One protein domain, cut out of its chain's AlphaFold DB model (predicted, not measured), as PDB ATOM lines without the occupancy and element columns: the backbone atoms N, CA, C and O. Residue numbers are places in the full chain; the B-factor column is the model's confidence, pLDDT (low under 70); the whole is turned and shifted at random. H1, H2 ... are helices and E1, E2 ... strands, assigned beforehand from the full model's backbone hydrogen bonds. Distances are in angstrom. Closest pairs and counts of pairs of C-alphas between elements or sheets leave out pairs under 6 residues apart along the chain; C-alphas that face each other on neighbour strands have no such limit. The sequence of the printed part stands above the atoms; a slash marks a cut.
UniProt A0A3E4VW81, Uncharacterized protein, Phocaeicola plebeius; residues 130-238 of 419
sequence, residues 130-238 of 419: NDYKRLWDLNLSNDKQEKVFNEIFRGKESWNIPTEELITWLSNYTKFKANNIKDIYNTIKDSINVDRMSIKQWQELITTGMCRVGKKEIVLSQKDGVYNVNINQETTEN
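What this domain is: This is residues 130 to 238 of the 419 residues of an uncharacterized protein of Phocaeicola plebeius (UniProt A0A3E4VW81). A three-stranded sheet, E1 E2 E3, forms a wall toward one end of the domain; H4 and H5, about perpendicular to each other, cover one face of it, and no named helix covers the other. H3 packs on H4 and H5 from the side away from the sheet, and H2 and the short H1 lie beyond H3 at the far end. The printed part has 109 residues, with five named helices followed by three named strands; the sheet's order is E1 - E2 - E3, antiparallel, and the class is mixed, helices and strands. The whole is compact, with a radius of gyration of the C-alphas of 14.4 A and spans of 46 by 33 by 23 A.

How they stand to each other: H1, residues 132 to 135, only just touches H2, residues 142 to 153, with 3 pairs of C-alphas within 8 A; the closest are those of Leu 135 and Gln 145, 6.7 A apart. H2 is close to but not clearly touching H3, residues 163 to 174, at a shallow tilt of 11 degrees, opposite ways; the closest C-alphas, of Asn 142 and Tyr 173, are 8.0 A apart. H3 touches H4, residues 178 to 188, with residues 167 to 171 alone, at a steep tilt of 65 degrees; the closest C-alphas are those of Ser 171 and Ala 178, 5.1 A. H3 touches H5, residues 199 to 208, with residues 170 to 174 alone; the closest C-alphas are those of Thr 174 and Gln 203, 6.3 A. In H2, H3, H4 and H5 every O i to N i+4 pair is within hydrogen-bond range; H1 is too short for such a pair. E1, residues 210 to 213, E2, residues 216 to 223, and E3, residues 226 to 233, form a meander, each strand the antiparallel neighbour of the one before. In the hairpin E1 and E2, N 218 and O 211 are 2.8 A apart, within hydrogen-bond range; in the hairpin E2 and E3, N 228 and O 221 are 2.8 A apart, also within range. H4 and H5 are on the same face of this sheet, in two layers, helices over one face: H4 at a height over the sheet of 9.4 A, H5 at 6.2 A over E1. H1, H2 and H3 are not on the sheet.

Where its parts are: H1 begins at C-alpha 132, (49.010, -46.934, -26.064). From first to last C-alpha H2 measures 15.9 A, H3 16.0 A, H4 15.5 A, H5 13.9 A, E2 21.9 A and E3 22.9 A. E3 ends at C-alpha 233, (18.739, -32.280, -33.120).

The domain as a whole: The C-alphas farthest apart, of Asp 137 and Glu 237, are 49.1 A apart. The printed part has no cut and no long link. Residues 234 to 238 have pLDDT under 70.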
ATOM      1  N   ASN A 130      48.732 -52.433 -22.458       85.44
ATOM      2  CA  ASN A 130      48.098 -51.258 -21.848       85.44
ATOM      3  C   ASN A 130      48.836 -49.940 -22.145       85.44
ATOM      4  O   ASN A 130      48.415 -48.890 -21.674       85.44
ATOM      5  N   ASP A 131      49.941 -49.977 -22.892       88.94
ATOM      6  CA  ASP A 131      50.747 -48.797 -23.202       88.94
ATOM      7  C   ASP A 131      50.446 -48.317 -24.623       88.94
ATOM      8  O   ASP A 131      51.115 -48.692 -25.590       88.94
ATOM      9  N   TYR A 132      49.424 -47.468 -24.762       87.56
ATOM     10  CA  TYR A 132      49.010 -46.934 -26.064       87.56
ATOM     11  C   TYR A 132      50.141 -46.201 -26.795       87.56
ATOM     12  O   TYR A 132      50.075 -46.057 -28.017       87.56
ATOM     13  N   LYS A 133      51.171 -45.713 -26.083       89.00
ATOM     14  CA  LYS A 133      52.271 -44.957 -26.695       89.00
ATOM     15  C   LYS A 133      53.072 -45.827 -27.656       89.00
ATOM     16  O   LYS A 133      53.545 -45.318 -28.666       89.00
ATOM     17  N   ARG A 134      53.107 -47.142 -27.417       91.81
ATOM     18  CA  ARG A 134      53.723 -48.134 -28.310       91.81
ATOM     19  C   ARG A 134      53.105 -48.175 -29.703       91.81
ATOM     20  O   ARG A 134      53.748 -48.632 -30.639       91.81
ATOM     21  N   LEU A 135      51.881 -47.674 -29.890       90.69
ATOM     22  CA  LEU A 135      51.313 -47.524 -31.233       90.69
ATOM     23  C   LEU A 135      52.127 -46.568 -32.109       90.69
ATOM     24  O   LEU A 135      52.135 -46.736 -33.326       90.69
ATOM     25  N   TRP A 136      52.806 -45.589 -31.503       88.06
ATOM     26  CA  TRP A 136      53.662 -44.635 -32.207       88.06
ATOM     27  C   TRP A 136      55.032 -45.220 -32.561       88.06
ATOM     28  O   TRP A 136      55.657 -44.747 -33.507       88.06
ATOM     29  N   ASP A 137      55.465 -46.280 -31.871       88.75
ATOM     30  CA  ASP A 137      56.678 -47.033 -32.224       88.75
ATOM     31  C   ASP A 137      56.497 -47.832 -33.522       88.75
ATOM     32  O   ASP A 137      57.470 -48.289 -34.129       88.75
ATOM     33  N   LEU A 138      55.243 -48.018 -33.940       88.75
ATOM     34  CA  LEU A 138      54.872 -48.729 -35.149       88.75
ATOM     35  C   LEU A 138      54.549 -47.724 -36.258       88.75
ATOM     36  O   LEU A 138      53.675 -46.869 -36.114       88.75
ATOM     37  N   ASN A 139      55.203 -47.874 -37.410       85.00
ATOM     38  CA  ASN A 139      54.918 -47.083 -38.609       85.00
ATOM     39  C   ASN A 139      53.624 -47.571 -39.300       85.00
ATOM     40  O   ASN A 139      53.654 -48.168 -40.377       85.00
ATOM     41  N   LEU A 140      52.485 -47.404 -38.625       86.94
ATOM     42  CA  LEU A 140      51.159 -47.817 -39.088       86.94
ATOM     43  C   LEU A 140      50.427 -46.649 -39.761       86.94
ATOM     44  O   LEU A 140      50.521 -45.509 -39.323       86.94
ATOM     45  N   SER A 141      49.611 -46.946 -40.776       88.94
ATOM     46  CA  SER A 141      48.649 -45.981 -41.326       88.94
ATOM     47  C   SER A 141      47.624 -45.549 -40.270       88.94
ATOM     48  O   SER A 141      47.212 -46.391 -39.467       88.94
ATOM     49  N   ASN A 142      47.114 -44.315 -40.352       85.56
ATOM     50  CA  ASN A 142      46.107 -43.777 -39.423       85.56
ATOM     51  C   ASN A 142      44.912 -44.724 -39.217       85.56
ATOM     52  O   ASN A 142      44.588 -45.042 -38.078       85.56
ATOM     53  N   ASP A 143      44.343 -45.286 -40.291       87.88
ATOM     54  CA  ASP A 143      43.220 -46.236 -40.202       87.88
ATOM     55  C   ASP A 143      43.550 -47.487 -39.372       87.88
ATOM     56  O   ASP A 143      42.716 -48.009 -38.630       87.88
ATOM     57  N   LYS A 144      44.788 -47.988 -39.483       88.44
ATOM     58  CA  LYS A 144      45.256 -49.141 -38.701       88.44
ATOM     59  C   LYS A 144      45.486 -48.744 -37.249       88.44
ATOM     60  O   LYS A 144      45.090 -49.504 -36.372       88.44
ATOM     61  N   GLN A 145      46.090 -47.582 -36.993       89.94
ATOM     62  CA  GLN A 145      46.276 -47.077 -35.630       89.94
ATOM     63  C   GLN A 145      44.933 -46.895 -34.925       89.94
ATOM     64  O   GLN A 145      44.760 -47.397 -33.819       89.94
ATOM     65  N   GLU A 146      43.969 -46.257 -35.589       90.25
ATOM     66  CA  GLU A 146      42.615 -46.057 -35.080       90.25
ATOM     67  C   GLU A 146      41.932 -47.391 -34.770       90.25
ATOM     68  O   GLU A 146      41.400 -47.588 -33.677       90.25
ATOM     69  N   LYS A 147      41.977 -48.339 -35.716       91.19
ATOM     70  CA  LYS A 147      41.378 -49.661 -35.534       91.19
ATOM     71  C   LYS A 147      41.976 -50.392 -34.335       91.19
ATOM     72  O   LYS A 147      41.229 -50.898 -33.502       91.19
ATOM     73  N   VAL A 148      43.306 -50.438 -34.239       92.06
ATOM     74  CA  VAL A 148      44.002 -51.098 -33.126       92.06
ATOM     75  C   VAL A 148      43.660 -50.411 -31.805       92.06
ATOM     76  O   VAL A 148      43.329 -51.086 -30.835       92.06
ATOM     77  N   PHE A 149      43.701 -49.078 -31.769       92.31
ATOM     78  CA  PHE A 149      43.385 -48.307 -30.572       92.31
ATOM     79  C   PHE A 149      41.958 -48.588 -30.085       92.31
ATOM     80  O   PHE A 149      41.761 -48.893 -28.910       92.31
ATOM     81  N   ASN A 150      40.976 -48.571 -30.992       91.25
ATOM     82  CA  ASN A 150      39.595 -48.936 -30.685       91.25
ATOM     83  C   ASN A 150      39.500 -50.371 -30.144       91.25
ATOM     84  O   ASN A 150      38.834 -50.599 -29.145       91.25
ATOM     85  N   GLU A 151      40.163 -51.350 -30.755       91.06
ATOM     86  CA  GLU A 151      40.062 -52.740 -30.294       91.06
ATOM     87  C   GLU A 151      40.686 -52.994 -28.916       91.06
ATOM     88  O   GLU A 151      40.219 -53.879 -28.199       91.06
ATOM     89  N   ILE A 152      41.728 -52.248 -28.544       91.75
ATOM     90  CA  ILE A 152      42.405 -52.412 -27.249       91.75
ATOM     91  C   ILE A 152      41.687 -51.619 -26.157       91.75
ATOM     92  O   ILE A 152      41.425 -52.135 -25.070       91.75
ATOM     93  N   PHE A 153      41.368 -50.357 -26.441       92.25
ATOM     94  CA  PHE A 153      40.989 -49.390 -25.416       92.25
ATOM     95  C   PHE A 153      39.493 -49.086 -25.387       92.25
ATOM     96  O   PHE A 153      39.053 -48.304 -24.548       92.25
ATOM     97  N   ARG A 154      38.670 -49.693 -26.250       90.38
ATOM     98  CA  ARG A 154      37.216 -49.508 -26.183       90.38
ATOM     99  C   ARG A 154      36.581 -50.441 -25.150       90.38
ATOM    100  O   ARG A 154      36.573 -51.658 -25.314       90.38
ATOM    101  N   GLY A 155      35.998 -49.863 -24.104       86.56
ATOM    102  CA  GLY A 155      35.175 -50.576 -23.129       86.56
ATOM    103  C   GLY A 155      33.706 -50.680 -23.542       86.56
ATOM    104  O   GLY A 155      33.283 -50.194 -24.594       86.56
ATOM    105  N   LYS A 156      32.904 -51.341 -22.694       83.12
ATOM    106  CA  LYS A 156      31.460 -51.544 -22.933       83.12
ATOM    107  C   LYS A 156      30.663 -50.242 -22.869       83.12
ATOM    108  O   LYS A 156      29.722 -50.065 -23.636       83.12
ATOM    109  N   GLU A 157      31.026 -49.365 -21.940       82.69
ATOM    110  CA  GLU A 157      30.300 -48.119 -21.672       82.69
ATOM    111  C   GLU A 157      31.157 -46.873 -21.896       82.69
ATOM    112  O   GLU A 157      30.608 -45.839 -22.277       82.69
ATOM    113  N   SER A 158      32.476 -46.997 -21.727       86.94
ATOM    114  CA  SER A 158      33.462 -45.923 -21.850       86.94
ATOM    115  C   SER A 158      34.803 -46.426 -22.395       86.94
ATOM    116  O   SER A 158      34.972 -47.616 -22.672       86.94
ATOM    117  N   TRP A 159      35.762 -45.521 -22.582       90.38
ATOM    118  CA  TRP A 159      37.147 -45.877 -22.887       90.38
ATOM    119  C   TRP A 159      37.819 -46.562 -21.686       90.38
ATOM    120  O   TRP A 159      37.730 -46.086 -20.560       90.38
ATOM    121  N   ASN A 160      38.543 -47.654 -21.931       91.25
ATOM    122  CA  ASN A 160      39.364 -48.374 -20.952       91.25
ATOM    123  C   ASN A 160      40.738 -47.701 -20.751       91.25
ATOM    124  O   ASN A 160      41.748 -48.385 -20.602       91.25
ATOM    125  N   ILE A 161      40.785 -46.370 -20.796       91.12
ATOM    126  CA  ILE A 161      41.984 -45.561 -20.554       91.12
ATOM    127  C   ILE A 161      41.606 -44.279 -19.810       91.12
ATOM    128  O   ILE A 161      40.483 -43.793 -19.973       91.12
ATOM    129  N   PRO A 162      42.523 -43.697 -19.022       91.62
ATOM    130  CA  PRO A 162      42.305 -42.396 -18.406       91.62
ATOM    131  C   PRO A 162      42.003 -41.304 -19.442       91.62
ATOM    132  O   PRO A 162      42.611 -41.255 -20.511       91.62
ATOM    133  N   THR A 163      41.120 -40.364 -19.099       91.38
ATOM    134  CA  THR A 163      40.747 -39.244 -19.981       91.38
ATOM    135  C   THR A 163      41.956 -38.416 -20.429       91.38
ATOM    136  O   THR A 163      42.049 -38.054 -21.597       91.38
ATOM    137  N   GLU A 164      42.919 -38.151 -19.542       92.25
ATOM    138  CA  GLU A 164      44.142 -37.402 -19.888       92.25
ATOM    139  C   GLU A 164      45.004 -38.143 -20.927       92.25
ATOM    140  O   GLU A 164      45.616 -37.530 -21.806       92.25
ATOM    141  N   GLU A 165      45.017 -39.475 -20.871       92.38
ATOM    142  CA  GLU A 165      45.713 -40.312 -21.847       92.38
ATOM    143  C   GLU A 165      44.991 -40.323 -23.193       92.38
ATOM    144  O   GLU A 165      45.642 -40.184 -24.229       92.38
ATOM    145  N   LEU A 166      43.654 -40.390 -23.190       92.69
ATOM    146  CA  LEU A 166      42.845 -40.231 -24.399       92.69
ATOM    147  C   LEU A 166      43.082 -38.861 -25.051       92.69
ATOM    148  O   LEU A 166      43.292 -38.789 -26.258       92.69
ATOM    149  N   ILE A 167      43.096 -37.782 -24.265       94.12
ATOM    150  CA  ILE A 167      43.372 -36.422 -24.753       94.12
ATOM    151  C   ILE A 167      44.776 -36.344 -25.358       94.12
ATOM    152  O   ILE A 167      44.950 -35.798 -26.447       94.12
ATOM    153  N   THR A 168      45.777 -36.923 -24.690       93.75
ATOM    154  CA  THR A 168      47.156 -36.983 -25.203       93.75
ATOM    155  C   THR A 168      47.224 -37.764 -26.515       93.75
ATOM    156  O   THR A 168      47.885 -37.344 -27.469       93.75
ATOM    157  N   TRP A 169      46.507 -38.883 -26.597       93.31
ATOM    158  CA  TRP A 169      46.418 -39.676 -27.813       93.31
ATOM    159  C   TRP A 169      45.768 -38.885 -28.955       93.31
ATOM    160  O   TRP A 169      46.355 -38.778 -30.032       93.31
ATOM    161  N   LEU A 170      44.618 -38.248 -28.704       93.69
ATOM    162  CA  LEU A 170      43.912 -37.398 -29.669       93.69
ATOM    163  C   LEU A 170      44.776 -36.222 -30.130       93.69
ATOM    164  O   LEU A 170      44.793 -35.910 -31.319       93.69
ATOM    165  N   SER A 171      45.536 -35.607 -29.222       94.00
ATOM    166  CA  SER A 171      46.511 -34.551 -29.524       94.00
ATOM    167  C   SER A 171      47.545 -35.037 -30.539       94.00
ATOM    168  O   SER A 171      47.757 -34.406 -31.575       94.00
ATOM    169  N   ASN A 172      48.154 -36.198 -30.293       91.38
ATOM    170  CA  ASN A 172      49.162 -36.766 -31.191       91.38
ATOM    171  C   ASN A 172      48.577 -37.214 -32.537       91.38
ATOM    172  O   ASN A 172      49.238 -37.063 -33.571       91.38
ATOM    173  N   TYR A 173      47.350 -37.738 -32.520       91.25
ATOM    174  CA  TYR A 173      46.639 -38.248 -33.689       91.25
ATOM    175  C   TYR A 173      46.134 -37.130 -34.612       91.25
ATOM    176  O   TYR A 173      46.311 -37.203 -35.824       91.25
ATOM    177  N   THR A 174      45.573 -36.059 -34.047       90.75
ATOM    178  CA  THR A 174      45.001 -34.927 -34.803       90.75
ATOM    179  C   THR A 174      45.986 -33.784 -35.048       90.75
ATOM    180  O   THR A 174      45.715 -32.924 -35.880       90.75
ATOM    181  N   LYS A 175      47.128 -33.764 -34.344       91.75
ATOM    182  CA  LYS A 175      48.104 -32.654 -34.314       91.75
ATOM    183  C   LYS A 175      47.573 -31.354 -33.690       91.75
ATOM    184  O   LYS A 175      48.176 -30.298 -33.870       91.75
ATOM    185  N   PHE A 176      46.493 -31.425 -32.913       91.19
ATOM    186  CA  PHE A 176      45.993 -30.306 -32.110       91.19
ATOM    187  C   PHE A 176      46.615 -30.299 -30.713       91.19
ATOM    188  O   PHE A 176      47.006 -31.338 -30.197       91.19
ATOM    189  N   LYS A 177      46.700 -29.123 -30.077       92.44
ATOM    190  CA  LYS A 177      47.244 -28.997 -28.714       92.44
ATOM    191  C   LYS A 177      46.336 -29.696 -27.696       92.44
ATOM    192  O   LYS A 177      45.136 -29.436 -27.674       92.44
ATOM    193  N   ALA A 178      46.927 -30.480 -26.794       93.31
ATOM    194  CA  ALA A 178      46.205 -31.194 -25.738       93.31
ATOM    195  C   ALA A 178      45.299 -30.285 -24.883       93.31
ATOM    196  O   ALA A 178      44.169 -30.668 -24.599       93.31
ATOM    197  N   ASN A 179      45.741 -29.066 -24.538       91.81
ATOM    198  CA  ASN A 179      44.921 -28.113 -23.775       91.81
ATOM    199  C   ASN A 179      43.631 -27.738 -24.518       91.81
ATOM    200  O   ASN A 179      42.560 -27.793 -23.932       91.81
ATOM    201  N   ASN A 180      43.709 -27.470 -25.824       90.38
ATOM    202  CA  ASN A 180      42.526 -27.150 -26.626       90.38
ATOM    203  C   ASN A 180      41.547 -28.332 -26.667       90.38
ATOM    204  O   ASN A 180      40.341 -28.142 -26.569       90.38
ATOM    205  N   ILE A 181      42.059 -29.561 -26.799       93.69
ATOM    206  CA  ILE A 181      41.226 -30.773 -26.796       93.69
ATOM    207  C   ILE A 181      40.579 -30.976 -25.421       93.69
ATOM    208  O   ILE A 181      39.415 -31.358 -25.343       93.69
ATOM    209  N   LYS A 182      41.307 -30.687 -24.338       94.31
ATOM    210  CA  LYS A 182      40.784 -30.723 -22.968       94.31
ATOM    211  C   LYS A 182      39.671 -29.700 -22.751       94.31
ATOM    212  O   LYS A 182      38.671 -30.031 -22.115       94.31
ATOM    213  N   ASP A 183      39.812 -28.500 -23.307       90.94
ATOM    214  CA  ASP A 183      38.767 -27.477 -23.263       90.94
ATOM    215  C   ASP A 183      37.522 -27.948 -24.022       90.94
ATOM    216  O   ASP A 183      36.440 -27.973 -23.445       90.94
ATOM    217  N   ILE A 184      37.682 -28.450 -25.256       91.12
ATOM    218  CA  ILE A 184      36.582 -29.034 -26.044       91.12
ATOM    219  C   ILE A 184      35.892 -30.165 -25.270       91.12
ATOM    220  O   ILE A 184      34.664 -30.192 -25.184       91.12
ATOM    221  N   TYR A 185      36.664 -31.083 -24.681       92.88
ATOM    222  CA  TYR A 185      36.134 -32.180 -23.872       92.88
ATOM    223  C   TYR A 185      35.263 -31.655 -22.726       92.88
ATOM    224  O   TYR A 185      34.133 -32.108 -22.547       92.88
ATOM    225  N   ASN A 186      35.765 -30.675 -21.970       91.25
ATOM    226  CA  ASN A 186      35.031 -30.078 -20.858       91.25
ATOM    227  C   ASN A 186      33.783 -29.318 -21.309       91.25
ATOM    228  O   ASN A 186      32.784 -29.364 -20.597       91.25
ATOM    229  N   THR A 187      33.816 -28.677 -22.478       89.62
ATOM    230  CA  THR A 187      32.660 -27.976 -23.047       89.62
ATOM    231  C   THR A 187      31.524 -28.939 -23.406       89.62
ATOM    232  O   THR A 187      30.358 -28.599 -23.224       89.62
ATOM    233  N   ILE A 188      31.825 -30.138 -23.920       89.38
ATOM    234  CA  ILE A 188      30.789 -31.031 -24.473       89.38
ATOM    235  C   ILE A 188      30.355 -32.171 -23.537       89.38
ATOM    236  O   ILE A 188      29.281 -32.739 -23.753       89.38
ATOM    237  N   LYS A 189      31.146 -32.511 -22.504       89.12
ATOM    238  CA  LYS A 189      30.911 -33.683 -21.631       89.12
ATOM    239  C   LYS A 189      29.553 -33.695 -20.923       89.12
ATOM    240  O   LYS A 189      28.998 -34.767 -20.710       89.12
ATOM    241  N   ASP A 190      29.008 -32.525 -20.593       87.06
ATOM    242  CA  ASP A 190      27.729 -32.425 -19.877       87.06
ATOM    243  C   ASP A 190      26.529 -32.553 -20.828       87.06
ATOM    244  O   ASP A 190      25.421 -32.897 -20.421       87.06
ATOM    245  N   SER A 191      26.748 -32.316 -22.124       84.56
ATOM    246  CA  SER A 191      25.687 -32.323 -23.136       84.56
ATOM    247  C   SER A 191      25.634 -33.618 -23.956       84.56
ATOM    248  O   SER A 191      24.602 -33.965 -24.555       84.56
ATOM    249  N   ILE A 192      26.761 -34.332 -24.025       85.62
ATOM    250  CA  ILE A 192      26.964 -35.525 -24.848       85.62
ATOM    251  C   ILE A 192      27.793 -36.529 -24.066       85.62
ATOM    252  O   ILE A 192      28.749 -36.178 -23.386       85.62
ATOM    253  N   ASN A 193      27.461 -37.809 -24.225       86.69
ATOM    254  CA  ASN A 193      28.287 -38.880 -23.696       86.69
ATOM    255  C   ASN A 193      29.594 -38.991 -24.510       86.69
ATOM    256  O   ASN A 193      29.677 -39.739 -25.488       86.69
ATOM    257  N   VAL A 194      30.591 -38.211 -24.094       87.00
ATOM    258  CA  VAL A 194      31.958 -38.152 -24.636       87.00
ATOM    259  C   VAL A 194      32.663 -39.501 -24.620       87.00
ATOM    260  O   VAL A 194      33.395 -39.837 -25.554       87.00
ATOM    261  N   ASP A 195      32.374 -40.324 -23.615       83.38
ATOM    262  CA  ASP A 195      32.954 -41.656 -23.475       83.38
ATOM    263  C   ASP A 195      32.480 -42.605 -24.580       83.38
ATOM    264  O   ASP A 195      33.179 -43.543 -24.970       83.38
ATOM    265  N   ARG A 196      31.303 -42.334 -25.153       85.12
ATOM    266  CA  ARG A 196      30.753 -43.103 -26.270       85.12
ATOM    267  C   ARG A 196      31.173 -42.595 -27.641       85.12
ATOM    268  O   ARG A 196      30.964 -43.331 -28.607       85.12
ATOM    269  N   MET A 197      31.801 -41.430 -27.750       90.75
ATOM    270  CA  MET A 197      32.328 -40.955 -29.030       90.75
ATOM    271  C   MET A 197      33.474 -41.854 -29.506       90.75
ATOM    272  O   MET A 197      34.337 -42.234 -28.720       90.75
ATOM    273  N   SER A 198      33.460 -42.209 -30.789       90.06
ATOM    274  CA  SER A 198      34.554 -42.913 -31.471       90.06
ATOM    275  C   SER A 198      35.724 -41.973 -31.763       90.06
ATOM    276  O   SER A 198      35.559 -40.753 -31.782       90.06
ATOM    277  N   ILE A 199      36.903 -42.530 -32.063       91.88
ATOM    278  CA  ILE A 199      38.048 -41.719 -32.492       91.88
ATOM    279  C   ILE A 199      37.728 -40.873 -33.730       91.88
ATOM    280  O   ILE A 199      38.104 -39.706 -33.759       91.88
ATOM    281  N   LYS A 200      37.011 -41.414 -34.724       90.50
ATOM    282  CA  LYS A 200      36.629 -40.643 -35.921       90.50
ATOM    283  C   LYS A 200      35.778 -39.433 -35.577       90.50
ATOM    284  O   LYS A 200      36.037 -38.354 -36.084       90.50
ATOM    285  N   GLN A 201      34.809 -39.609 -34.684       92.19
ATOM    286  CA  GLN A 201      33.956 -38.517 -34.215       92.19
ATOM    287  C   GLN A 201      34.768 -37.448 -33.480       92.19
ATOM    288  O   GLN A 201      34.597 -36.260 -33.726       92.19
ATOM    289  N   TRP A 202      35.697 -37.863 -32.617       93.44
ATOM    290  CA  TRP A 202      36.628 -36.932 -31.985       93.44
ATOM    291  C   TRP A 202      37.492 -36.195 -33.007       93.44
ATOM    292  O   TRP A 202      37.612 -34.977 -32.933       93.44
ATOM    293  N   GLN A 203      38.072 -36.909 -33.970       91.62
ATOM    294  CA  GLN A 203      38.884 -36.323 -35.029       91.62
ATOM    295  C   GLN A 203      38.081 -35.308 -35.851       91.62
ATOM    296  O   GLN A 203      38.560 -34.198 -36.060       91.62
ATOM    297  N   GLU A 204      36.875 -35.660 -36.293       91.75
ATOM    298  CA  GLU A 204      35.988 -34.786 -37.069       91.75
ATOM    299  C   GLU A 204      35.647 -33.518 -36.278       91.75
ATOM    300  O   GLU A 204      35.856 -32.412 -36.775       91.75
ATOM    301  N   LEU A 205      35.259 -33.674 -35.007       92.25
ATOM    302  CA  LEU A 205      34.935 -32.555 -34.127       92.25
ATOM    303  C   LEU A 205      36.130 -31.620 -33.916       92.25
ATOM    304  O   LEU A 205      35.986 -30.406 -34.007       92.25
ATOM    305  N   ILE A 206      37.311 -32.179 -33.641       91.00
ATOM    306  CA  ILE A 206      38.534 -31.411 -33.375       91.00
ATOM    307  C   ILE A 206      39.005 -30.672 -34.634       91.00
ATOM    308  O   ILE A 206      39.460 -29.536 -34.544       91.00
ATOM    309  N   THR A 207      38.911 -31.309 -35.803       87.94
ATOM    310  CA  THR A 207      39.479 -30.771 -37.049       87.94
ATOM    311  C   THR A 207      38.534 -29.836 -37.793       87.94
ATOM    312  O   THR A 207      38.996 -28.864 -38.384       87.94
ATOM    313  N   THR A 208      37.228 -30.106 -37.766       88.56
ATOM    314  CA  THR A 208      36.221 -29.336 -38.516       88.56
ATOM    315  C   THR A 208      35.373 -28.431 -37.626       88.56
ATOM    316  O   THR A 208      34.658 -27.569 -38.131       88.56
ATOM    317  N   GLY A 209      35.421 -28.628 -36.305       85.88
ATOM    318  CA  GLY A 209      34.509 -27.988 -35.364       85.88
ATOM    319  C   GLY A 209      33.112 -28.607 -35.356       85.88
ATOM    320  O   GLY A 209      32.265 -28.151 -34.596       85.88
ATOM    321  N   MET A 210      32.844 -29.634 -36.166       89.31
ATOM    322  CA  MET A 210      31.529 -30.258 -36.273       89.31
ATOM    323  C   MET A 210      31.633 -31.778 -36.210       89.31
ATOM    324  O   MET A 210      32.617 -32.364 -36.645       89.31
ATOM    325  N   CYS A 211      30.634 -32.438 -35.634       91.38
ATOM    326  CA  CYS A 211      30.580 -33.899 -35.606       91.38
ATOM    327  C   CYS A 211      29.160 -34.382 -35.350       91.38
ATOM    328  O   CYS A 211      28.404 -33.770 -34.599       91.38
ATOM    329  N   ARG A 212      28.818 -35.555 -35.883       87.00
ATOM    330  CA  ARG A 212      27.549 -36.216 -35.580       87.00
ATOM    331  C   ARG A 212      27.703 -37.326 -34.546       87.00
ATOM    332  O   ARG A 212      28.472 -38.269 -34.733       87.00
ATOM    333  N   VAL A 213      26.912 -37.267 -33.476       85.25
ATOM    334  CA  VAL A 213      26.827 -38.321 -32.452       85.25
ATOM    335  C   VAL A 213      25.376 -38.781 -32.325       85.25
ATOM    336  O   VAL A 213      24.536 -38.149 -31.684       85.25
ATOM    337  N   GLY A 214      25.057 -39.901 -32.978       83.00
ATOM    338  CA  GLY A 214      23.677 -40.370 -33.108       83.00
ATOM    339  C   GLY A 214      22.840 -39.396 -33.945       83.00
ATOM    340  O   GLY A 214      23.190 -39.106 -35.085       83.00
ATOM    341  N   LYS A 215      21.738 -38.889 -33.380       82.12
ATOM    342  CA  LYS A 215      20.863 -37.882 -34.018       82.12
ATOM    343  C   LYS A 215      21.270 -36.431 -33.730       82.12
ATOM    344  O   LYS A 215      20.611 -35.514 -34.209       82.12
ATOM    345  N   LYS A 216      22.306 -36.233 -32.913       83.62
ATOM    346  CA  LYS A 216      22.794 -34.913 -32.517       83.62
ATOM    347  C   LYS A 216      23.928 -34.493 -33.443       83.62
ATOM    348  O   LYS A 216      24.885 -35.250 -33.619       83.62
ATOM    349  N   GLU A 217      23.821 -33.303 -34.010       89.06
ATOM    350  CA  GLU A 217      24.907 -32.614 -34.697       89.06
ATOM    351  C   GLU A 217      25.516 -31.609 -33.723       89.06
ATOM    352  O   GLU A 217      24.825 -30.773 -33.144       89.06
ATOM    353  N   ILE A 218      26.810 -31.762 -33.488       88.94
ATOM    354  CA  ILE A 218      27.605 -30.932 -32.596       88.94
ATOM    355  C   ILE A 218      28.271 -29.882 -33.462       88.94
ATOM    356  O   ILE A 218      28.932 -30.245 -34.434       88.94
ATOM    357  N   VAL A 219      28.141 -28.617 -33.085       88.75
ATOM    358  CA  VAL A 219      28.839 -27.501 -33.720       88.75
ATOM    359  C   VAL A 219      29.564 -26.720 -32.632       88.75
ATOM    360  O   VAL A 219      28.945 -26.161 -31.725       88.75
ATOM    361  N   LEU A 220      30.890 -26.703 -32.701       86.94
ATOM    362  CA  LEU A 220      31.741 -25.896 -31.844       86.94
ATOM    363  C   LEU A 220      31.852 -24.490 -32.421       86.94
ATOM    364  O   LEU A 220      32.120 -24.300 -33.605       86.94
ATOM    365  N   SER A 221      31.700 -23.499 -31.555       82.69
ATOM    366  CA  SER A 221      32.018 -22.106 -31.856       82.69
ATOM    367  C   SER A 221      33.037 -21.606 -30.845       82.69
ATOM    368  O   SER A 221      32.958 -21.924 -29.659       82.69
ATOM    369  N   GLN A 222      34.022 -20.842 -31.303       81.25
ATOM    370  CA  GLN A 222      35.032 -20.261 -30.426       81.25
ATOM    371  C   GLN A 222      34.781 -18.761 -30.300       81.25
ATOM    372  O   GLN A 222      34.718 -18.055 -31.306       81.25
ATOM    373  N   LYS A 223      34.650 -18.273 -29.064       75.19
ATOM    374  CA  LYS A 223      34.536 -16.843 -28.767       75.19
ATOM    375  C   LYS A 223      35.469 -16.508 -27.612       75.19
ATOM    376  O   LYS A 223      35.430 -17.180 -26.587       75.19
ATOM    377  N   ASP A 224      36.346 -15.527 -27.808       75.19
ATOM    378  CA  ASP A 224      37.328 -15.081 -26.805       75.19
ATOM    379  C   ASP A 224      38.211 -16.219 -26.248       75.19
ATOM    380  O   ASP A 224      38.587 -16.239 -25.080       75.19
ATOM    381  N   GLY A 225      38.525 -17.211 -27.089       70.00
ATOM    382  CA  GLY A 225      39.313 -18.386 -26.705       70.00
ATOM    383  C   GLY A 225      38.521 -19.496 -26.006       70.00
ATOM    384  O   GLY A 225      39.041 -20.602 -25.886       70.00
ATOM    385  N   VAL A 226      37.264 -19.252 -25.630       74.56
ATOM    386  CA  VAL A 226      36.378 -20.234 -24.993       74.56
ATOM    387  C   VAL A 226      35.569 -20.978 -26.054       74.56
ATOM    388  O   VAL A 226      34.959 -20.367 -26.939       74.56
ATOM    389  N   TYR A 227      35.555 -22.310 -25.967       79.12
ATOM    390  CA  TYR A 227      34.695 -23.148 -26.799       79.12
ATOM    391  C   TYR A 227      33.272 -23.156 -26.246       79.12
ATOM    392  O   TYR A 227      33.048 -23.500 -25.086       79.12
ATOM    393  N   ASN A 228      32.314 -22.842 -27.110       79.81
ATOM    394  CA  ASN A 228      30.886 -22.999 -26.885       79.81
ATOM    395  C   ASN A 228      30.367 -24.121 -27.787       79.81
ATOM    396  O   ASN A 228      30.829 -24.278 -28.921       79.81
ATOM    397  N   VAL A 229      29.396 -24.887 -27.298       84.31
ATOM    398  CA  VAL A 229      28.777 -25.978 -28.053       84.31
ATOM    399  C   VAL A 229      27.339 -25.624 -28.406       84.31
ATOM    400  O   VAL A 229      26.551 -25.257 -27.538       84.31
ATOM    401  N   ASN A 230      26.999 -25.752 -29.685       84.06
ATOM    402  CA  ASN A 230      25.623 -25.815 -30.148       84.06
ATOM    403  C   ASN A 230      25.302 -27.265 -30.535       84.06
ATOM    404  O   ASN A 230      26.136 -27.959 -31.121       84.06
ATOM    405  N   ILE A 231      24.112 -27.737 -30.166       81.62
ATOM    406  CA  ILE A 231      23.660 -29.100 -30.432       81.62
ATOM    407  C   ILE A 231      22.341 -29.024 -31.176       81.62
ATOM    408  O   ILE A 231      21.286 -28.821 -30.578       81.62
ATOM    409  N   ASN A 232      22.413 -29.280 -32.474       82.44
ATOM    410  CA  ASN A 232      21.232 -29.396 -33.306       82.44
ATOM    411  C   ASN A 232      20.712 -30.834 -33.208       82.44
ATOM    412  O   ASN A 232      21.471 -31.802 -33.328       82.44
ATOM    413  N   GLN A 233      19.412 -30.992 -32.981       71.88
ATOM    414  CA  GLN A 233      18.739 -32.280 -33.120       71.88
ATOM    415  C   GLN A 233      17.987 -32.280 -34.446       71.88
ATOM    416  O   GLN A 233      17.267 -31.334 -34.755       71.88
ATOM    417  N   GLU A 234      18.144 -33.330 -35.248       52.88
ATOM    418  CA  GLU A 234      17.258 -33.517 -36.396       52.88
ATOM    419  C   GLU A 234      15.852 -33.885 -35.909       52.88
ATOM    420  O   GLU A 234      15.578 -35.042 -35.575       52.88
ATOM    421  N   THR A 235      14.970 -32.888 -35.875       46.62
ATOM    422  CA  THR A 235      13.517 -33.064 -35.906       46.62
ATOM    423  C   THR A 235      13.071 -33.322 -37.348       46.62
ATOM    424  O   THR A 235      13.771 -32.998 -38.309       46.62
ATOM    425  N   THR A 236      11.907 -33.947 -37.519       42.59
ATOM    426  CA  THR A 236      11.334 -34.330 -38.823       42.59
ATOM    427  C   THR A 236      11.157 -33.143 -39.790       42.59
ATOM    428  O   THR A 236      11.074 -33.355 -40.996       42.59
ATOM    429  N   GLU A 237      11.166 -31.907 -39.285       43.53
ATOM    430  CA  GLU A 237      11.065 -30.654 -40.050       43.53
ATOM    431  C   GLU A 237      12.379 -30.269 -40.761       43.53
ATOM    432  O   GLU A 237      12.349 -29.796 -41.897       43.53
ATOM    433  N   ASN A 238      13.545 -30.606 -40.189       41.97
ATOM    434  CA  ASN A 238      14.866 -30.294 -40.767       41.97
ATOM    435  C   ASN A 238      15.192 -31.085 -42.053       41.97
ATOM    436  O   ASN A 238      16.206 -30.829 -42.707       41.97
TER     437      ASN A 238